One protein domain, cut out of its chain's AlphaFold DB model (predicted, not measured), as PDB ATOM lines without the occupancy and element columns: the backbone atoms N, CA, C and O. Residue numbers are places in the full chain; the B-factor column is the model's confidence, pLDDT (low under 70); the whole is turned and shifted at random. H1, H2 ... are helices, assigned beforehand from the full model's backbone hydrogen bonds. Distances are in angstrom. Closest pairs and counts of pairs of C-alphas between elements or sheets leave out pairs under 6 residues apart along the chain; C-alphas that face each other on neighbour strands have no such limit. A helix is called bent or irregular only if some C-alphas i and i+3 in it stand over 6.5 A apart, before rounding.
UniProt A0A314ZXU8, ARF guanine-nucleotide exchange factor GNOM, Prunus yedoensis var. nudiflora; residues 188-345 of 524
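What this domain is: This is residues 188 to 345 of the 524 residues of the protein "ARF guanine-nucleotide exchange factor GNOM" of Prunus yedoensis var. nudiflora (UniProt A0A314ZXU8). Two layers of helices stand face to face, H2, H4 and H7 side by side in one and H1, H3, H5 and H8 in the other, with the chain winding back and forth between them. H6 follows H5 in the second layer, and with the first part of the long H7 it extends one end. The printed part has 158 residues, 122 of them in eight named helices, H1 to H8, with no named strand: all helix. It is compact, with a radius of gyration of the C-alphas of 15.5 A and spans of 49 by 35 by 20 A.

Where its parts are: H1, residues 188 to 198, begins at C-alpha 188 (251.458, 242.298, 190.597). H2 is residues 202 to 215, H3 221 to 236, 23.7 A long, H4 244 to 256, H5 262 to 274 and H6 276 to 289. H7, residues 292 to 316, measures 36.6 A. H8, residues 322 to 337, 23.0 A long, ends at C-alpha 337 (277.884, 221.295, 178.616). H1 and H3 are irregular: C-alphas 194 and 197, and 232 and 235, are 8.4 A apart.

How they stand to each other: H1, H2, H3, H4, H5, H7 and H8 form an up-and-down bundle, each running against the one before. H1 touches H3 at the C-alphas of Gly 189 and Ala 228, 4.8 A. H2 touches H4 at Ser 213 and Ala 250, C-alphas 5.1 A apart. The hairpin H4 and H5 has a shallow tilt of 23 degrees. H5 touches H8, C-alphas 273 and 331 being closest at 5.9 A. The hairpin H6 and H7 stands at 2 degrees, opposite ways. Every O i to N i+4 pair is within hydrogen-bond range in H4, H5 and H6; H1 has 5 of 7, H2 9 of 10, H3 10 of 12, H7 20 of 21 and H8 11 of 12.

The domain as a whole: The farthest C-alphas, of Glu 220 and Asp 292, are 48.9 A apart. There is no cut and no long link. Residues 340 to 341 are under pLDDT 70.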
ATOM      1  N   VAL A 188     249.995 242.309 190.782       96.62
ATOM      2  CA  VAL A 188     251.458 242.298 190.597       96.62
ATOM      3  C   VAL A 188     251.811 241.748 189.212       96.62
ATOM      4  O   VAL A 188     252.624 242.343 188.505       96.62
ATOM      5  N   GLY A 189     251.154 240.673 188.772       95.56
ATOM      6  CA  GLY A 189     251.315 240.120 187.430       95.56
ATOM      7  C   GLY A 189     250.952 241.122 186.331       95.56
ATOM      8  O   GLY A 189     251.703 241.275 185.367       95.56
ATOM      9  N   ARG A 190     249.851 241.871 186.485       95.75
ATOM     10  CA  ARG A 190     249.473 242.953 185.553       95.75
ATOM     11  C   ARG A 190     250.476 244.105 185.565       95.75
ATOM     12  O   ARG A 190     250.774 244.650 184.504       95.75
ATOM     13  N   LEU A 191     251.006 244.467 186.734       94.81
ATOM     14  CA  LEU A 191     252.040 245.492 186.869       94.81
ATOM     15  C   LEU A 191     253.303 245.094 186.106       94.81
ATOM     16  O   LEU A 191     253.825 245.913 185.353       94.81
ATOM     17  N   VAL A 192     253.760 243.850 186.265       94.19
ATOM     18  CA  VAL A 192     254.931 243.317 185.558       94.19
ATOM     19  C   VAL A 192     254.676 243.266 184.054       94.19
ATOM     20  O   VAL A 192     255.463 243.823 183.294       94.19
ATOM     21  N   LYS A 193     253.555 242.678 183.614       93.19
ATOM     22  CA  LYS A 193     253.210 242.564 182.185       93.19
ATOM     23  C   LYS A 193     253.131 243.924 181.486       93.19
ATOM     24  O   LYS A 193     253.528 244.041 180.333       93.19
ATOM     25  N   ALA A 194     252.652 244.956 182.181       91.94
ATOM     26  CA  ALA A 194     252.561 246.305 181.631       91.94
ATOM     27  C   ALA A 194     253.887 247.085 181.675       91.94
ATOM     28  O   ALA A 194     254.101 247.944 180.824       91.94
ATOM     29  N   ASN A 195     254.751 246.829 182.667       90.81
ATOM     30  CA  ASN A 195     255.849 247.740 183.005       90.81
ATOM     31  C   ASN A 195     257.240 247.087 183.122       90.81
ATOM     32  O   ASN A 195     258.165 247.747 183.593       90.81
ATOM     33  N   ALA A 196     257.424 245.828 182.708       89.62
ATOM     34  CA  ALA A 196     258.694 245.100 182.840       89.62
ATOM     35  C   ALA A 196     259.910 245.871 182.289       89.62
ATOM     36  O   ALA A 196     260.961 245.896 182.923       89.62
ATOM     37  N   SER A 197     259.756 246.565 181.158       88.25
ATOM     38  CA  SER A 197     260.809 247.380 180.526       88.25
ATOM     39  C   SER A 197     261.254 248.594 181.353       88.25
ATOM     40  O   SER A 197     262.356 249.111 181.158       88.25
ATOM     41  N   HIS A 198     260.408 249.061 182.270       88.00
ATOM     42  CA  HIS A 198     260.659 250.236 183.097       88.00
ATOM     43  C   HIS A 198     261.240 249.880 184.474       88.00
ATOM     44  O   HIS A 198     261.729 250.756 185.188       88.00
ATOM     45  N   ILE A 199     261.235 248.599 184.857       89.50
ATOM     46  CA  ILE A 199     261.837 248.129 186.106       89.50
ATOM     47  C   ILE A 199     263.316 247.841 185.832       89.50
ATOM     48  O   ILE A 199     263.677 246.794 185.298       89.50
ATOM     49  N   ARG A 200     264.196 248.782 186.185       85.25
ATOM     50  CA  ARG A 200     265.651 248.630 185.983       85.25
ATOM     51  C   ARG A 200     266.413 248.291 187.261       85.25
ATOM     52  O   ARG A 200     267.479 247.685 187.194       85.25
ATOM     53  N   SER A 201     265.884 248.651 188.429       88.81
ATOM     54  CA  SER A 201     266.601 248.469 189.689       88.81
ATOM     55  C   SER A 201     266.512 247.045 190.228       88.81
ATOM     56  O   SER A 201     265.451 246.417 190.271       88.81
ATOM     57  N   GLN A 202     267.643 246.553 190.737       91.44
ATOM     58  CA  GLN A 202     267.720 245.264 191.427       91.44
ATOM     59  C   GLN A 202     266.808 245.224 192.661       91.44
ATOM     60  O   GLN A 202     266.214 244.191 192.966       91.44
ATOM     61  N   LEU A 203     266.660 246.350 193.373       91.19
ATOM     62  CA  LEU A 203     265.758 246.450 194.521       91.19
ATOM     63  C   LEU A 203     264.303 246.192 194.117       91.19
ATOM     64  O   LEU A 203     263.628 245.409 194.784       91.19
ATOM     65  N   GLY A 204     263.835 246.835 193.044       92.88
ATOM     66  CA  GLY A 204     262.471 246.659 192.562       92.88
ATOM     67  C   GLY A 204     262.200 245.229 192.114       92.88
ATOM     68  O   GLY A 204     261.230 244.616 192.560       92.88
ATOM     69  N   TRP A 205     263.118 244.652 191.335       94.88
ATOM     70  CA  TRP A 205     263.035 243.246 190.946       94.88
ATOM     71  C   TRP A 205     263.053 242.296 192.136       94.88
ATOM     72  O   TRP A 205     262.303 241.324 192.138       94.88
ATOM     73  N   ARG A 206     263.837 242.579 193.181       95.88
ATOM     74  CA  ARG A 206     263.843 241.771 194.406       95.88
ATOM     75  C   ARG A 206     262.488 241.784 195.096       95.88
ATOM     76  O   ARG A 206     262.054 240.737 195.553       95.88
ATOM     77  N   ILE A 207     261.815 242.930 195.171       95.38
ATOM     78  CA  ILE A 207     260.488 243.028 195.800       95.38
ATOM     79  C   ILE A 207     259.453 242.260 194.973       95.38
ATOM     80  O   ILE A 207     258.737 241.431 195.526       95.38
ATOM     81  N   ILE A 208     259.433 242.461 193.653       95.94
ATOM     82  CA  ILE A 208     258.516 241.764 192.738       95.94
ATOM     83  C   ILE A 208     258.727 240.249 192.787       95.94
ATOM     84  O   ILE A 208     257.784 239.504 193.028       95.94
ATOM     85  N   THR A 209     259.962 239.778 192.611       96.19
ATOM     86  CA  THR A 209     260.271 238.338 192.637       96.19
ATOM     87  C   THR A 209     260.012 237.723 194.005       96.19
ATOM     88  O   THR A 209     259.596 236.573 194.064       96.19
ATOM     89  N   SER A 210     260.188 238.477 195.096       96.31
ATOM     90  CA  SER A 210     259.830 238.027 196.447       96.31
ATOM     91  C   SER A 210     258.315 237.874 196.602       96.31
ATOM     92  O   SER A 210     257.873 236.850 197.116       96.31
ATOM     93  N   LEU A 211     257.522 238.837 196.112       95.88
ATOM     94  CA  LEU A 211     256.058 238.743 196.083       95.88
ATOM     95  C   LEU A 211     255.594 237.524 195.279       95.88
ATOM     96  O   LEU A 211     254.770 236.769 195.776       95.88
ATOM     97  N   LEU A 212     256.174 237.278 194.099       96.44
ATOM     98  CA  LEU A 212     255.866 236.096 193.284       96.44
ATOM     99  C   LEU A 212     256.339 234.787 193.935       96.44
ATOM    100  O   LEU A 212     255.650 233.779 193.882       96.44
ATOM    101  N   SER A 213     257.506 234.782 194.580       95.25
ATOM    102  CA  SER A 213     258.078 233.573 195.190       95.25
ATOM    103  C   SER A 213     257.240 233.052 196.360       95.25
ATOM    104  O   SER A 213     257.122 231.842 196.543       95.25
ATOM    105  N   ILE A 214     256.626 233.951 197.140       93.62
ATOM    106  CA  ILE A 214     255.750 233.577 198.263       93.62
ATOM    107  C   ILE A 214     254.545 232.764 197.771       93.62
ATOM    108  O   ILE A 214     254.111 231.830 198.449       93.62
ATOM    109  N   THR A 215     254.045 233.054 196.569       95.19
ATOM    110  CA  THR A 215     252.859 232.388 196.022       95.19
ATOM    111  C   THR A 215     253.147 230.970 195.549       95.19
ATOM    112  O   THR A 215     252.215 230.180 195.424       95.19
ATOM    113  N   ALA A 216     254.419 230.588 195.365       94.00
ATOM    114  CA  ALA A 216     254.792 229.253 194.905       94.00
ATOM    115  C   ALA A 216     254.150 228.145 195.754       94.00
ATOM    116  O   ALA A 216     253.758 227.112 195.210       94.00
ATOM    117  N   ARG A 217     253.992 228.372 197.066       91.88
ATOM    118  CA  ARG A 217     253.395 227.429 198.030       91.88
ATOM    119  C   ARG A 217     251.943 227.746 198.408       91.88
ATOM    120  O   ARG A 217     251.405 227.067 199.277       91.88
ATOM    121  N   HIS A 218     251.321 228.747 197.794       93.62
ATOM    122  CA  HIS A 218     249.946 229.138 198.091       93.62
ATOM    123  C   HIS A 218     248.975 228.504 197.079       93.62
ATOM    124  O   HIS A 218     249.108 228.791 195.891       93.62
ATOM    125  N   PRO A 219     247.984 227.691 197.501       90.56
ATOM    126  CA  PRO A 219     247.066 226.979 196.602       90.56
ATOM    127  C   PRO A 219     246.414 227.844 195.522       90.56
ATOM    128  O   PRO A 219     246.506 227.516 194.346       90.56
ATOM    129  N   GLU A 220     245.827 228.972 195.916       91.62
ATOM    130  CA  GLU A 220     245.051 229.825 195.003       91.62
ATOM    131  C   GLU A 220     245.945 230.764 194.169       91.62
ATOM    132  O   GLU A 220     245.786 230.892 192.962       91.62
ATOM    133  N   ALA A 221     246.966 231.373 194.782       95.06
ATOM    134  CA  ALA A 221     247.836 232.349 194.125       95.06
ATOM    135  C   ALA A 221     248.994 231.753 193.294       95.06
ATOM    136  O   ALA A 221     249.643 232.481 192.538       95.06
ATOM    137  N   SER A 222     249.305 230.456 193.439       95.12
ATOM    138  CA  SER A 222     250.470 229.836 192.782       95.12
ATOM    139  C   SER A 222     250.391 229.899 191.257       95.12
ATOM    140  O   SER A 222     251.409 230.119 190.605       95.12
ATOM    141  N   GLU A 223     249.201 229.739 190.675       94.69
ATOM    142  CA  GLU A 223     249.019 229.803 189.220       94.69
ATOM    143  C   GLU A 223     249.304 231.208 188.681       94.69
ATOM    144  O   GLU A 223     250.219 231.385 187.880       94.69
ATOM    145  N   ALA A 224     248.627 232.223 189.224       95.75
ATOM    146  CA  ALA A 224     248.841 233.614 188.829       95.75
ATOM    147  C   ALA A 224     250.299 234.070 189.030       95.75
ATOM    148  O   ALA A 224     250.838 234.839 188.227       95.75
ATOM    149  N   GLY A 225     250.955 233.596 190.095       96.56
ATOM    150  CA  GLY A 225     252.354 233.918 190.365       96.56
ATOM    151  C   GLY A 225     253.312 233.267 189.374       96.56
ATOM    152  O   GLY A 225     254.249 233.921 188.909       96.56
ATOM    153  N   PHE A 226     253.051 232.009 189.010       96.88
ATOM    154  CA  PHE A 226     253.828 231.318 187.992       96.88
ATOM    155  C   PHE A 226     253.636 231.951 186.615       96.88
ATOM    156  O   PHE A 226     254.626 232.172 185.933       96.88
ATOM    157  N   ASP A 227     252.421 232.346 186.234       96.50
ATOM    158  CA  ASP A 227     252.155 233.023 184.956       96.50
ATOM    159  C   ASP A 227     252.912 234.348 184.816       96.50
ATOM    160  O   ASP A 227     253.382 234.712 183.732       96.50
ATOM    161  N   ALA A 228     253.022 235.105 185.910       96.75
ATOM    162  CA  ALA A 228     253.806 236.333 185.938       96.75
ATOM    163  C   ALA A 228     255.308 236.045 185.801       96.75
ATOM    164  O   ALA A 228     255.994 236.734 185.048       96.75
ATOM    165  N   LEU A 229     255.816 235.019 186.491       96.94
ATOM    166  CA  LEU A 229     257.213 234.600 186.375       96.94
ATOM    167  C   LEU A 229     257.533 234.045 184.983       96.94
ATOM    168  O   LEU A 229     258.567 234.394 184.413       96.94
ATOM    169  N   PHE A 230     256.634 233.231 184.431       96.75
ATOM    170  CA  PHE A 230     256.720 232.683 183.087       96.75
ATOM    171  C   PHE A 230     256.863 233.817 182.084       96.75
ATOM    172  O   PHE A 230     257.813 233.798 181.321       96.75
ATOM    173  N   PHE A 231     256.025 234.855 182.160       96.38
ATOM    174  CA  PHE A 231     256.146 236.034 181.299       96.38
ATOM    175  C   PHE A 231     257.505 236.752 181.419       96.38
ATOM    176  O   PHE A 231     258.045 237.215 180.419       96.38
ATOM    177  N   ILE A 232     258.074 236.868 182.629       95.31
ATOM    178  CA  ILE A 232     259.384 237.524 182.820       95.31
ATOM    179  C   ILE A 232     260.507 236.709 182.163       95.31
ATOM    180  O   ILE A 232     261.436 237.275 181.590       95.31
ATOM    181  N   MET A 233     260.458 235.385 182.309       95.75
ATOM    182  CA  MET A 233     261.543 234.501 181.884       95.75
ATOM    183  C   MET A 233     261.381 233.994 180.448       95.75
ATOM    184  O   MET A 233     262.384 233.665 179.815       95.75
ATOM    185  N   SER A 234     260.152 233.939 179.930       90.88
ATOM    186  CA  SER A 234     259.848 233.519 178.562       90.88
ATOM    187  C   SER A 234     260.574 234.416 177.569       90.88
ATOM    188  O   SER A 234     260.632 235.632 177.750       90.88
ATOM    189  N   ASP A 235     261.165 233.807 176.543       83.75
ATOM    190  CA  ASP A 235     261.942 234.461 175.479       83.75
ATOM    191  C   ASP A 235     263.188 235.248 175.940       83.75
ATOM    192  O   ASP A 235     263.968 235.724 175.113       83.75
ATOM    193  N   GLY A 236     263.422 235.381 177.251       85.81
ATOM    194  CA  GLY A 236     264.577 236.065 177.829       85.81
ATOM    195  C   GLY A 236     264.623 237.582 177.609       85.81
ATOM    196  O   GLY A 236     265.647 238.198 177.890       85.81
ATOM    197  N   THR A 237     263.542 238.194 177.119       87.75
ATOM    198  CA  THR A 237     263.477 239.624 176.756       87.75
ATOM    199  C   THR A 237     263.394 240.550 177.968       87.75
ATOM    200  O   THR A 237     263.886 241.677 177.930       87.75
ATOM    201  N   HIS A 238     262.779 240.078 179.053       91.94
ATOM    202  CA  HIS A 238     262.631 240.812 180.311       91.94
ATOM    203  C   HIS A 238     263.659 240.391 181.370       91.94
ATOM    204  O   HIS A 238     263.659 240.926 182.483       91.94
ATOM    205  N   LEU A 239     264.554 239.461 181.029       94.00
ATOM    206  CA  LEU A 239     265.703 239.131 181.855       94.00
ATOM    207  C   LEU A 239     266.784 240.197 181.680       94.00
ATOM    208  O   LEU A 239     267.122 240.610 180.575       94.00
ATOM    209  N   LEU A 240     267.331 240.633 182.804       92.62
ATOM    210  CA  LEU A 240     268.392 241.618 182.936       92.62
ATOM    211  C   LEU A 240     269.424 241.075 183.933       92.62
ATOM    212  O   LEU A 240     269.046 240.357 184.865       92.62
ATOM    213  N   PRO A 241     270.698 241.491 183.860       91.81
ATOM    214  CA  PRO A 241     271.693 241.149 184.882       91.81
ATOM    215  C   PRO A 241     271.215 241.435 186.321       91.81
ATOM    216  O   PRO A 241     271.495 240.675 187.245       91.81
ATOM    217  N   ALA A 242     270.412 242.491 186.508       91.44
ATOM    218  CA  ALA A 242     269.857 242.891 187.801       91.44
ATOM    219  C   ALA A 242     268.775 241.945 188.364       91.44
ATOM    220  O   ALA A 242     268.576 241.922 189.579       91.44
ATOM    221  N   ASN A 243     268.056 241.195 187.520       94.81
ATOM    222  CA  ASN A 243     266.957 240.318 187.949       94.81
ATOM    223  C   ASN A 243     267.237 238.825 187.745       94.81
ATOM    224  O   ASN A 243     266.542 238.005 188.335       94.81
ATOM    225  N   TYR A 244     268.280 238.475 186.989       96.00
ATOM    226  CA  TYR A 244     268.565 237.108 186.566       96.00
ATOM    227  C   TYR A 244     268.571 236.101 187.724       96.00
ATOM    228  O   TYR A 244     267.766 235.172 187.750       96.00
ATOM    229  N   VAL A 245     269.423 236.324 188.733       96.62
ATOM    230  CA  VAL A 245     269.547 235.414 189.887       96.62
ATOM    231  C   VAL A 245     268.233 235.327 190.669       96.62
ATOM    232  O   VAL A 245     267.843 234.247 191.100       96.62
ATOM    233  N   LEU A 246     267.515 236.447 190.801       96.94
ATOM    234  CA  LEU A 246     266.240 236.513 191.517       96.94
ATOM    235  C   LEU A 246     265.147 235.704 190.804       96.94
ATOM    236  O   LEU A 246     264.392 234.985 191.453       96.94
ATOM    237  N   CYS A 247     265.078 235.792 189.475       97.31
ATOM    238  CA  CYS A 247     264.139 235.029 188.654       97.31
ATOM    239  C   CYS A 247     264.469 233.532 188.656       97.31
ATOM    240  O   CYS A 247     263.564 232.713 188.795       97.31
ATOM    241  N   VAL A 248     265.752 233.164 188.581       97.31
ATOM    242  CA  VAL A 248     266.199 231.768 188.699       97.31
ATOM    243  C   VAL A 248     265.831 231.185 190.068       97.31
ATOM    244  O   VAL A 248     265.303 230.075 190.141       97.31
ATOM    245  N   ASP A 249     266.047 231.933 191.154       97.00
ATOM    246  CA  ASP A 249     265.671 231.509 192.506       97.00
ATOM    247  C   ASP A 249     264.151 231.422 192.706       97.00
ATOM    248  O   ASP A 249     263.681 230.526 193.413       97.00
ATOM    249  N   ALA A 250     263.380 232.322 192.091       97.25
ATOM    250  CA  ALA A 250     261.922 232.251 192.084       97.25
ATOM    251  C   ALA A 250     261.446 231.009 191.316       97.25
ATOM    252  O   ALA A 250     260.662 230.225 191.847       97.25
ATOM    253  N   SER A 251     261.984 230.763 190.117       97.62
ATOM    254  CA  SER A 251     261.622 229.596 189.301       97.62
ATOM    255  C   SER A 251     261.953 228.287 190.009       97.62
ATOM    256  O   SER A 251     261.130 227.375 190.047       97.62
ATOM    257  N   ARG A 252     263.097 228.227 190.704       97.19
ATOM    258  CA  ARG A 252     263.443 227.094 191.568       97.19
ATOM    259  C   ARG A 252     262.384 226.837 192.642       97.19
ATOM    260  O   ARG A 252     262.049 225.686 192.894       97.19
ATOM    261  N   GLN A 253     261.849 227.879 193.281       96.38
ATOM    262  CA  GLN A 253     260.808 227.721 194.306       96.38
ATOM    263  C   GLN A 253     259.495 227.185 193.729       96.38
ATOM    264  O   GLN A 253     258.841 226.372 194.384       96.38
ATOM    265  N   PHE A 254     259.130 227.586 192.507       96.62
ATOM    266  CA  PHE A 254     258.002 226.990 191.787       96.62
ATOM    267  C   PHE A 254     258.279 225.536 191.394       96.62
ATOM    268  O   PHE A 254     257.398 224.697 191.563       96.62
ATOM    269  N   ALA A 255     259.503 225.218 190.964       96.25
ATOM    270  CA  ALA A 255     259.917 223.854 190.650       96.25
ATOM    271  C   ALA A 255     259.881 222.926 191.876       96.25
ATOM    272  O   ALA A 255     259.457 221.783 191.759       96.25
ATOM    273  N   GLU A 256     260.281 223.407 193.056       94.44
ATOM    274  CA  GLU A 256     260.274 222.651 194.321       94.44
ATOM    275  C   GLU A 256     258.877 222.555 194.965       94.44
ATOM    276  O   GLU A 256     258.652 221.746 195.871       94.44
ATOM    277  N   SER A 257     257.931 223.399 194.546       93.62
ATOM    278  CA  SER A 257     256.595 223.424 195.135       93.62
ATOM    279  C   SER A 257     255.780 222.192 194.753       93.62
ATOM    280  O   SER A 257     255.797 221.728 193.615       93.62
ATOM    281  N   ARG A 258     255.007 221.688 195.720       89.25
ATOM    282  CA  ARG A 258     254.049 220.583 195.536       89.25
ATOM    283  C   ARG A 258     252.625 221.052 195.259       89.25
ATOM    284  O   ARG A 258     251.746 220.222 195.081       89.25
ATOM    285  N   VAL A 259     252.396 222.362 195.317       87.50
ATOM    286  CA  VAL A 259     251.069 222.952 195.122       87.50
ATOM    287  C   VAL A 259     250.682 222.957 193.646       87.50
ATOM    288  O   VAL A 259     249.516 222.769 193.322       87.50
ATOM    289  N   GLY A 260     251.656 223.146 192.752       76.12
ATOM    290  CA  GLY A 260     251.450 223.004 191.315       76.12
ATOM    291  C   GLY A 260     251.520 221.549 190.855       76.12
ATOM    292  O   GLY A 260     252.107 220.691 191.519       76.12
ATOM    293  N   GLU A 261     250.971 221.291 189.671       85.38
ATOM    294  CA  GLU A 261     251.157 220.018 188.978       85.38
ATOM    295  C   GLU A 261     252.629 219.802 188.587       85.38
ATOM    296  O   GLU A 261     253.441 220.736 188.534       85.38
ATOM    297  N   VAL A 262     252.986 218.546 188.306       91.62
ATOM    298  CA  VAL A 262     254.341 218.169 187.872       91.62
ATOM    299  C   VAL A 262     254.755 218.962 186.630       91.62
ATOM    300  O   VAL A 262     255.881 219.455 186.585       91.62
ATOM    301  N   ASP A 263     253.831 219.188 185.696       92.75
ATOM    302  CA  ASP A 263     254.075 219.935 184.459       92.75
ATOM    303  C   ASP A 263     254.527 221.376 184.720       92.75
ATOM    304  O   ASP A 263     255.440 221.871 184.061       92.75
ATOM    305  N   ARG A 264     253.979 222.035 185.750       94.25
ATOM    306  CA  ARG A 264     254.435 223.371 186.166       94.25
ATOM    307  C   ARG A 264     255.868 223.330 186.683       94.25
ATOM    308  O   ARG A 264     256.662 224.213 186.378       94.25
ATOM    309  N   SER A 265     256.204 222.299 187.458       95.94
ATOM    310  CA  SER A 265     257.553 222.141 188.011       95.94
ATOM    311  C   SER A 265     258.584 221.881 186.908       95.94
ATOM    312  O   SER A 265     259.678 222.438 186.932       95.94
ATOM    313  N   VAL A 266     258.205 221.074 185.915       96.06
ATOM    314  CA  VAL A 266     258.988 220.803 184.702       96.06
ATOM    315  C   VAL A 266     259.160 222.078 183.872       96.06
ATOM    316  O   VAL A 266     260.282 222.431 183.528       96.06
ATOM    317  N   CYS A 267     258.088 222.837 183.648       96.38
ATOM    318  CA  CYS A 267     258.152 224.107 182.928       96.38
ATOM    319  C   CYS A 267     259.047 225.136 183.644       96.38
ATOM    320  O   CYS A 267     259.867 225.802 183.014       96.38
ATOM    321  N   ALA A 268     258.965 225.230 184.976       97.00
ATOM    322  CA  ALA A 268     259.845 226.081 185.776       97.00
ATOM    323  C   ALA A 268     261.330 225.698 185.610       97.00
ATOM    324  O   ALA A 268     262.197 226.568 185.480       97.00
ATOM    325  N   LEU A 269     261.626 224.396 185.566       96.88
ATOM    326  CA  LEU A 269     262.966 223.886 185.278       96.88
ATOM    327  C   LEU A 269     263.435 224.248 183.866       96.88
ATOM    328  O   LEU A 269     264.588 224.652 183.698       96.88
ATOM    329  N   ASP A 270     262.557 224.153 182.868       96.69
ATOM    330  CA  ASP A 270     262.870 224.536 181.490       96.69
ATOM    331  C   ASP A 270     263.174 226.036 181.380       96.69
ATOM    332  O   ASP A 270     264.148 226.410 180.726       96.69
ATOM    333  N   LEU A 271     262.426 226.896 182.087       96.81
ATOM    334  CA  LEU A 271     262.717 228.334 182.177       96.81
ATOM    335  C   LEU A 271     264.085 228.604 182.813       96.81
ATOM    336  O   LEU A 271     264.851 229.431 182.315       96.81
ATOM    337  N   MET A 272     264.424 227.898 183.901       96.81
ATOM    338  CA  MET A 272     265.746 228.013 184.526       96.81
ATOM    339  C   MET A 272     266.837 227.623 183.533       96.81
ATOM    340  O   MET A 272     267.765 228.395 183.301       96.81
ATOM    341  N   ALA A 273     266.727 226.444 182.925       95.19
ATOM    342  CA  ALA A 273     267.750 225.930 182.031       95.19
ATOM    343  C   ALA A 273     267.885 226.760 180.747       95.19
ATOM    344  O   ALA A 273     269.004 227.006 180.303       95.19
ATOM    345  N   GLY A 274     266.772 227.232 180.178       93.69
ATOM    346  CA  GLY A 274     266.748 228.109 179.003       93.69
ATOM    347  C   GLY A 274     267.342 229.493 179.267       93.69
ATOM    348  O   GLY A 274     267.899 230.113 178.365       93.69
ATOM    349  N   SER A 275     267.335 229.963 180.517       94.44
ATOM    350  CA  SER A 275     267.949 231.247 180.871       94.44
ATOM    351  C   SER A 275     269.469 231.292 180.622       94.44
ATOM    352  O   SER A 275     270.030 232.384 180.528       94.44
ATOM    353  N   VAL A 276     270.141 230.140 180.464       93.00
ATOM    354  CA  VAL A 276     271.570 230.074 180.096       93.00
ATOM    355  C   VAL A 276     271.851 230.753 178.749       93.00
ATOM    356  O   VAL A 276     272.896 231.380 178.586       93.00
ATOM    357  N   ASP A 277     270.885 230.727 177.827       91.50
ATOM    358  CA  ASP A 277     271.004 231.361 176.511       91.50
ATOM    359  C   ASP A 277     271.113 232.891 176.646       91.50
ATOM    360  O   ASP A 277     271.759 233.557 175.834       91.50
ATOM    361  N   CYS A 278     270.541 233.466 177.714       92.38
ATOM    362  CA  CYS A 278     270.699 234.886 178.023       92.38
ATOM    363  C   CYS A 278     272.118 235.224 178.475       92.38
ATOM    364  O   CYS A 278     272.661 236.237 178.041       92.38
ATOM    365  N   LEU A 279     272.737 234.358 179.283       92.75
ATOM    366  CA  LEU A 279     274.123 234.540 179.712       92.75
ATOM    367  C   LEU A 279     275.075 234.510 178.513       92.75
ATOM    368  O   LEU A 279     275.919 235.393 178.381       92.75
ATOM    369  N   ALA A 280     274.899 233.546 177.604       90.56
ATOM    370  CA  ALA A 280     275.698 233.452 176.384       90.56
ATOM    371  C   ALA A 280     275.560 234.710 175.511       90.56
ATOM    372  O   ALA A 280     276.559 235.255 175.035       90.56
ATOM    373  N   ARG A 281     274.333 235.222 175.359       90.75
ATOM    374  CA  ARG A 281     274.062 236.458 174.614       90.75
ATOM    375  C   ARG A 281     274.751 237.672 175.236       90.75
ATOM    376  O   ARG A 281     275.428 238.404 174.519       90.75
ATOM    377  N   TRP A 282     274.649 237.853 176.554       91.56
ATOM    378  CA  TRP A 282     275.266 238.988 177.250       91.56
ATOM    379  C   TRP A 282     276.792 238.959 177.198       91.56
ATOM    380  O   TRP A 282     277.412 240.014 177.093       91.56
ATOM    381  N   VAL A 283     277.419 237.777 177.198       88.62
ATOM    382  CA  VAL A 283     278.869 237.670 176.959       88.62
ATOM    383  C   VAL A 283     279.233 238.164 175.559       88.62
ATOM    384  O   VAL A 283     280.215 238.891 175.399       88.62
ATOM    385  N   CYS A 284     278.469 237.772 174.538       86.88
ATOM    386  CA  CYS A 284     278.698 238.220 173.164       86.88
ATOM    387  C   CYS A 284     278.512 239.736 173.021       86.88
ATOM    388  O   CYS A 284     279.344 240.392 172.400       86.88
ATOM    389  N   GLU A 285     277.468 240.295 173.635       87.31
ATOM    390  CA  GLU A 285     277.204 241.738 173.652       87.31
ATOM    391  C   GLU A 285     278.309 242.510 174.387       87.31
ATOM    392  O   GLU A 285     278.786 243.528 173.878       87.31
ATOM    393  N   ALA A 286     278.787 242.009 175.531       86.44
ATOM    394  CA  ALA A 286     279.874 242.631 176.289       86.44
ATOM    395  C   ALA A 286     281.182 242.687 175.482       86.44
ATOM    396  O   ALA A 286     281.849 243.716 175.470       86.44
ATOM    397  N   LYS A 287     281.511 241.624 174.733       83.25
ATOM    398  CA  LYS A 287     282.693 241.590 173.848       83.25
ATOM    399  C   LYS A 287     282.620 242.584 172.682       83.25
ATOM    400  O   LYS A 287     283.656 242.928 172.127       83.25
ATOM    401  N   GLN A 288     281.419 242.987 172.267       84.19
ATOM    402  CA  GLN A 288     281.210 243.849 171.097       84.19
ATOM    403  C   GLN A 288     281.022 245.327 171.451       84.19
ATOM    404  O   GLN A 288     281.324 246.185 170.624       84.19
ATOM    405  N   SER A 289     280.477 245.628 172.632       78.50
ATOM    406  CA  SER A 289     279.948 246.962 172.961       78.50
ATOM    407  C   SER A 289     280.645 247.675 174.119       78.50
ATOM    408  O   SER A 289     280.459 248.882 174.267       78.50
ATOM    409  N   MET A 290     281.427 246.961 174.935       80.44
ATOM    410  CA  MET A 290     282.038 247.501 176.154       80.44
ATOM    411  C   MET A 290     283.552 247.657 176.024       80.44
ATOM    412  O   MET A 290     284.199 246.986 175.223       80.44
ATOM    413  N   ASN A 291     284.118 248.531 176.858       82.12
ATOM    414  CA  ASN A 291     285.565 248.612 177.046       82.12
ATOM    415  C   ASN A 291     286.089 247.313 177.682       82.12
ATOM    416  O   ASN A 291     285.373 246.669 178.451       82.12
ATOM    417  N   ASP A 292     287.358 246.976 177.438       79.94
ATOM    418  CA  ASP A 292     287.962 245.716 177.897       79.94
ATOM    419  C   ASP A 292     287.800 245.478 179.413       79.94
ATOM    420  O   ASP A 292     287.477 244.369 179.836       79.94
ATOM    421  N   GLU A 293     287.949 246.511 180.251       83.00
ATOM    422  CA  GLU A 293     287.801 246.386 181.711       83.00
ATOM    423  C   GLU A 293     286.356 246.085 182.151       83.00
ATOM    424  O   GLU A 293     286.120 245.235 183.015       83.00
ATOM    425  N   GLU A 294     285.375 246.755 181.544       83.69
ATOM    426  CA  GLU A 294     283.952 246.552 181.843       83.69
ATOM    427  C   GLU A 294     283.473 245.194 181.325       83.69
ATOM    428  O   GLU A 294     282.734 244.493 182.019       83.69
ATOM    429  N   ALA A 295     283.963 244.774 180.156       82.88
ATOM    430  CA  ALA A 295     283.688 243.461 179.587       82.88
ATOM    431  C   ALA A 295     284.229 242.328 180.475       82.88
ATOM    432  O   ALA A 295     283.538 241.330 180.691       82.88
ATOM    433  N   VAL A 296     285.432 242.486 181.044       84.44
ATOM    434  CA  VAL A 296     286.005 241.514 181.991       84.44
ATOM    435  C   VAL A 296     285.152 241.410 183.252       84.44
ATOM    436  O   VAL A 296     284.834 240.298 183.679       84.44
ATOM    437  N   LYS A 297     284.736 242.544 183.829       87.19
ATOM    438  CA  LYS A 297     283.870 242.550 185.014       87.19
ATOM    439  C   LYS A 297     282.521 241.887 184.732       87.19
ATOM    440  O   LYS A 297     282.119 240.990 185.465       87.19
ATOM    441  N   MET A 298     281.866 242.253 183.630       86.88
ATOM    442  CA  MET A 298     280.599 241.636 183.227       86.88
ATOM    443  C   MET A 298     280.744 240.133 182.989       86.88
ATOM    444  O   MET A 298     279.866 239.361 183.361       86.88
ATOM    445  N   SER A 299     281.865 239.687 182.423       85.69
ATOM    446  CA  SER A 299     282.134 238.262 182.247       85.69
ATOM    447  C   SER A 299     282.295 237.514 183.575       85.69
ATOM    448  O   SER A 299     281.887 236.355 183.666       85.69
ATOM    449  N   GLN A 300     282.883 238.144 184.597       89.12
ATOM    450  CA  GLN A 300     282.970 237.570 185.945       89.12
ATOM    451  C   GLN A 300     281.583 237.478 186.586       89.12
ATOM    452  O   GLN A 300     281.206 236.401 187.052       89.12
ATOM    453  N   ASP A 301     280.799 238.557 186.517       91.38
ATOM    454  CA  ASP A 301     279.425 238.602 187.027       91.38
ATOM    455  C   ASP A 301     278.548 237.528 186.351       91.38
ATOM    456  O   ASP A 301     277.796 236.816 187.019       91.38
ATOM    457  N   ILE A 302     278.690 237.335 185.034       92.62
ATOM    458  CA  ILE A 302     278.003 236.272 184.283       92.62
ATOM    459  C   ILE A 302     278.444 234.877 184.748       92.62
ATOM    460  O   ILE A 302     277.605 233.981 184.874       92.62
ATOM    461  N   GLY A 303     279.732 234.680 185.043       92.31
ATOM    462  CA  GLY A 303     280.231 233.434 185.625       92.31
ATOM    463  C   GLY A 303     279.583 233.127 186.980       92.31
ATOM    464  O   GLY A 303     279.133 232.003 187.215       92.31
ATOM    465  N   GLU A 304     279.452 234.126 187.853       93.06
ATOM    466  CA  GLU A 304     278.745 233.967 189.129       93.06
ATOM    467  C   GLU A 304     277.253 233.667 188.931       93.06
ATOM    468  O   GLU A 304     276.709 232.783 189.599       93.06
ATOM    469  N   MET A 305     276.588 234.343 187.988       95.31
ATOM    470  CA  MET A 305     275.187 234.081 187.630       95.31
ATOM    471  C   MET A 305     274.981 232.649 187.128       95.31
ATOM    472  O   MET A 305     274.044 231.975 187.566       95.31
ATOM    473  N   TRP A 306     275.876 232.156 186.268       95.81
ATOM    474  CA  TRP A 306     275.881 230.764 185.820       95.81
ATOM    475  C   TRP A 306     276.038 229.801 187.000       95.81
ATOM    476  O   TRP A 306     275.272 228.841 187.110       95.81
ATOM    477  N   LEU A 307     276.963 230.082 187.926       95.12
ATOM    478  CA  LEU A 307     277.159 229.241 189.107       95.12
ATOM    479  C   LEU A 307     275.882 229.178 189.964       95.12
ATOM    480  O   LEU A 307     275.495 228.097 190.413       95.12
ATOM    481  N   ARG A 308     275.185 230.310 190.152       96.25
ATOM    482  CA  ARG A 308     273.890 230.344 190.858       96.25
ATOM    483  C   ARG A 308     272.816 229.527 190.141       96.25
ATOM    484  O   ARG A 308     272.067 228.817 190.814       96.25
ATOM    485  N   LEU A 309     272.769 229.563 188.808       96.75
ATOM    486  CA  LEU A 309     271.853 228.738 188.014       96.75
ATOM    487  C   LEU A 309     272.082 227.241 188.255       96.75
ATOM    488  O   LEU A 309     271.143 226.525 188.612       96.75
ATOM    489  N   VAL A 310     273.318 226.762 188.101       96.69
ATOM    490  CA  VAL A 310     273.615 225.327 188.247       96.69
ATOM    491  C   VAL A 310     273.455 224.849 189.693       96.69
ATOM    492  O   VAL A 310     272.977 223.738 189.922       96.69
ATOM    493  N   GLN A 311     273.744 225.700 190.686       96.62
ATOM    494  CA  GLN A 311     273.433 225.435 192.095       96.62
ATOM    495  C   GLN A 311     271.922 225.332 192.340       96.62
ATOM    496  O   GLN A 311     271.477 224.474 193.107       96.62
ATOM    497  N   GLY A 312     271.129 226.186 191.687       96.38
ATOM    498  CA  GLY A 312     269.674 226.147 191.752       96.38
ATOM    499  C   GLY A 312     269.107 224.847 191.181       96.38
ATOM    500  O   GLY A 312     268.368 224.150 191.873       96.38
ATOM    501  N   LEU A 313     269.520 224.473 189.965       97.12
ATOM    502  CA  LEU A 313     269.119 223.219 189.310       97.12
ATOM    503  C   LEU A 313     269.527 221.983 190.123       97.12
ATOM    504  O   LEU A 313     268.753 221.036 190.255       97.12
ATOM    505  N   ARG A 314     270.718 222.007 190.735       96.75
ATOM    506  CA  ARG A 314     271.196 220.924 191.602       96.75
ATOM    507  C   ARG A 314     270.277 220.655 192.786       96.75
ATOM    508  O   ARG A 314     270.133 219.497 193.164       96.75
ATOM    509  N   LYS A 315     269.655 221.678 193.380       96.12
ATOM    510  CA  LYS A 315     268.698 221.470 194.482       96.12
ATOM    511  C   LYS A 315     267.462 220.701 194.015       96.12
ATOM    512  O   LYS A 315     267.033 219.781 194.701       96.12
ATOM    513  N   VAL A 316     266.960 221.004 192.818       96.19
ATOM    514  CA  VAL A 316     265.802 220.308 192.235       96.19
ATOM    515  C   VAL A 316     266.156 218.891 191.757       96.19
ATOM    516  O   VAL A 316     265.314 217.998 191.775       96.19
ATOM    517  N   CYS A 317     267.428 218.621 191.442       96.12
ATOM    518  CA  CYS A 317     267.924 217.256 191.198       96.12
ATOM    519  C   CYS A 317     267.829 216.336 192.432       96.12
ATOM    520  O   CYS A 317     268.128 215.151 192.315       96.12
ATOM    521  N   LEU A 318     267.430 216.848 193.599       94.62
ATOM    522  CA  LEU A 318     267.176 216.073 194.815       94.62
ATOM    523  C   LEU A 318     265.675 215.974 195.147       94.62
ATOM    524  O   LEU A 318     265.329 215.491 196.222       94.62
ATOM    525  N   ASP A 319     264.781 216.434 194.260       94.06
ATOM    526  CA  ASP A 319     263.334 216.426 194.507       94.06
ATOM    527  C   ASP A 319     262.816 214.998 194.742       94.06
ATOM    528  O   ASP A 319     263.299 214.020 194.164       94.06
ATOM    529  N   GLN A 320     261.805 214.870 195.599       92.19
ATOM    530  CA  GLN A 320     261.190 213.583 195.910       92.19
ATOM    531  C   GLN A 320     260.489 212.969 194.686       92.19
ATOM    532  O   GLN A 320     260.533 211.752 194.484       92.19
ATOM    533  N   ARG A 321     259.871 213.809 193.848       92.69
ATOM    534  CA  ARG A 321     259.140 213.408 192.642       92.69
ATOM    535  C   ARG A 321     260.124 212.947 191.576       92.69
ATOM    536  O   ARG A 321     261.065 213.660 191.232       92.69
ATOM    537  N   GLU A 322     259.915 211.737 191.071       93.00
ATOM    538  CA  GLU A 322     260.803 211.117 190.087       93.00
ATOM    539  C   GLU A 322     260.859 211.928 188.793       93.00
ATOM    540  O   GLU A 322     261.938 212.143 188.250       93.00
ATOM    541  N   GLU A 323     259.706 212.402 188.336       92.88
ATOM    542  CA  GLU A 323     259.515 213.119 187.083       92.88
ATOM    543  C   GLU A 323     260.295 214.438 187.090       92.88
ATOM    544  O   GLU A 323     261.093 214.701 186.194       92.88
ATOM    545  N   VAL A 324     260.143 215.225 188.160       95.12
ATOM    546  CA  VAL A 324     260.832 216.513 188.333       95.12
ATOM    547  C   VAL A 324     262.339 216.301 188.473       95.12
ATOM    548  O   VAL A 324     263.136 216.954 187.799       95.12
ATOM    549  N   ARG A 325     262.744 215.337 189.306       94.88
ATOM    550  CA  ARG A 325     264.153 215.029 189.559       94.88
ATOM    551  C   ARG A 325     264.883 214.536 188.307       94.88
ATOM    552  O   ARG A 325     265.980 215.006 188.000       94.88
ATOM    553  N   ASN A 326     264.290 213.584 187.589       93.19
ATOM    554  CA  ASN A 326     264.890 212.996 186.395       93.19
ATOM    555  C   ASN A 326     264.842 213.945 185.192       93.19
ATOM    556  O   ASN A 326     265.672 213.785 184.301       93.19
ATOM    557  N   HIS A 327     263.948 214.942 185.175       95.81
ATOM    558  CA  HIS A 327     263.979 216.040 184.201       95.81
ATOM    559  C   HIS A 327     265.073 217.070 184.517       95.81
ATOM    560  O   HIS A 327     265.783 217.528 183.621       95.81
ATOM    561  N   ALA A 328     265.293 217.379 185.801       97.00
ATOM    562  CA  ALA A 328     266.310 218.340 186.233       97.00
ATOM    563  C   ALA A 328     267.748 217.906 185.885       97.00
ATOM    564  O   ALA A 328     268.573 218.746 185.526       97.00
ATOM    565  N   LEU A 329     268.064 216.606 185.946       95.69
ATOM    566  CA  LEU A 329     269.416 216.087 185.679       95.69
ATOM    567  C   LEU A 329     269.902 216.340 184.231       95.69
ATOM    568  O   LEU A 329     270.990 216.897 184.056       95.69
ATOM    569  N   PRO A 330     269.150 215.981 183.169       94.94
ATOM    570  CA  PRO A 330     269.488 216.342 181.795       94.94
ATOM    571  C   PRO A 330     269.608 217.849 181.559       94.94
ATOM    572  O   PRO A 330     270.486 218.260 180.800       94.94
ATOM    573  N   LEU A 331     268.767 218.661 182.206       95.88
ATOM    574  CA  LEU A 331     268.827 220.119 182.107       95.88
ATOM    575  C   LEU A 331     270.079 220.687 182.779       95.88
ATOM    576  O   LEU A 331     270.779 221.494 182.177       95.88
ATOM    577  N   LEU A 332     270.431 220.200 183.973       96.75
ATOM    578  CA  LEU A 332     271.690 220.544 184.629       96.75
ATOM    579  C   LEU A 332     272.880 220.165 183.744       96.75
ATOM    580  O   LEU A 332     273.773 220.980 183.540       96.75
ATOM    581  N   ARG A 333     272.869 218.963 183.152       94.12
ATOM    582  CA  ARG A 333     273.888 218.567 182.173       94.12
ATOM    583  C   ARG A 333     273.941 219.561 181.013       94.12
ATOM    584  O   ARG A 333     275.031 220.007 180.691       94.12
ATOM    585  N   LYS A 334     272.797 219.939 180.425       92.44
ATOM    586  CA  LYS A 334     272.729 220.928 179.336       92.44
ATOM    587  C   LYS A 334     273.371 222.258 179.748       92.44
ATOM    588  O   LYS A 334     274.169 222.777 178.983       92.44
ATOM    589  N   CYS A 335     273.096 222.772 180.946       92.81
ATOM    590  CA  CYS A 335     273.689 224.022 181.440       92.81
ATOM    591  C   CYS A 335     275.187 223.919 181.772       92.81
ATOM    592  O   CYS A 335     275.861 224.943 181.822       92.81
ATOM    593  N   LEU A 336     275.710 222.713 182.015       92.00
ATOM    594  CA  LEU A 336     277.140 222.461 182.224       92.00
ATOM    595  C   LEU A 336     277.884 222.225 180.901       92.00
ATOM    596  O   LEU A 336     279.048 222.575 180.784       92.00
ATOM    597  N   THR A 337     277.239 221.627 179.898       86.81
ATOM    598  CA  THR A 337     277.884 221.295 178.616       86.81
ATOM    599  C   THR A 337     277.650 222.341 177.530       86.81
ATOM    600  O   THR A 337     278.462 222.458 176.625       86.81
ATOM    601  N   GLY A 338     276.542 223.083 177.593       78.44
ATOM    602  CA  GLY A 338     276.120 224.093 176.614       78.44
ATOM    603  C   GLY A 338     276.634 225.496 176.926       78.44
ATOM    604  O   GLY A 338     275.942 226.475 176.676       78.44
ATOM    605  N   VAL A 339     277.820 225.588 177.524       72.44
ATOM    606  CA  VAL A 339     278.462 226.847 177.937       72.44
ATOM    607  C   VAL A 339     279.341 227.411 176.807       72.44
ATOM    608  O   VAL A 339     280.152 228.312 177.015       72.44
ATOM    609  N   ASP A 340     279.189 226.887 175.589       67.00
ATOM    610  CA  ASP A 340     279.978 227.275 174.423       67.00
ATOM    611  C   ASP A 340     279.854 228.790 174.180       67.00
ATOM    612  O   ASP A 340     278.802 229.305 173.811       67.00
ATOM    613  N   GLY A 341     280.943 229.520 174.432       67.81
ATOM    614  CA  GLY A 341     281.014 230.975 174.267       67.81
ATOM    615  C   GLY A 341     281.061 231.793 175.561       67.81
ATOM    616  O   GLY A 341     281.479 232.953 175.493       67.81
ATOM    617  N   ILE A 342     280.739 231.211 176.725       81.00
ATOM    618  CA  ILE A 342     280.897 231.860 178.038       81.00
ATOM    619  C   ILE A 342     282.294 231.521 178.591       81.00
ATOM    620  O   ILE A 342     282.564 230.362 178.910       81.00
ATOM    621  N   PRO A 343     283.214 232.495 178.715       77.75
ATOM    622  CA  PRO A 343     284.559 232.238 179.210       77.75
ATOM    623  C   PRO A 343     284.528 232.071 180.735       77.75
ATOM    624  O   PRO A 343     284.606 233.039 181.490       77.75
ATOM    625  N   LEU A 344     284.398 230.826 181.196       84.75
ATOM    626  CA  LEU A 344     284.442 230.502 182.620       84.75
ATOM    627  C   LEU A 344     285.890 230.273 183.088       84.75
ATOM    628  O   LEU A 344     286.594 229.443 182.507       84.75
ATOM    629  N   PRO A 345     286.343 230.940 184.165       84.81
ATOM    630  CA  PRO A 345     287.658 230.686 184.740       84.81
ATOM    631  C   PRO A 345     287.792 229.241 185.251       84.81
ATOM    632  O   PRO A 345     286.840 228.713 185.839       84.81
TER     633      PRO A 345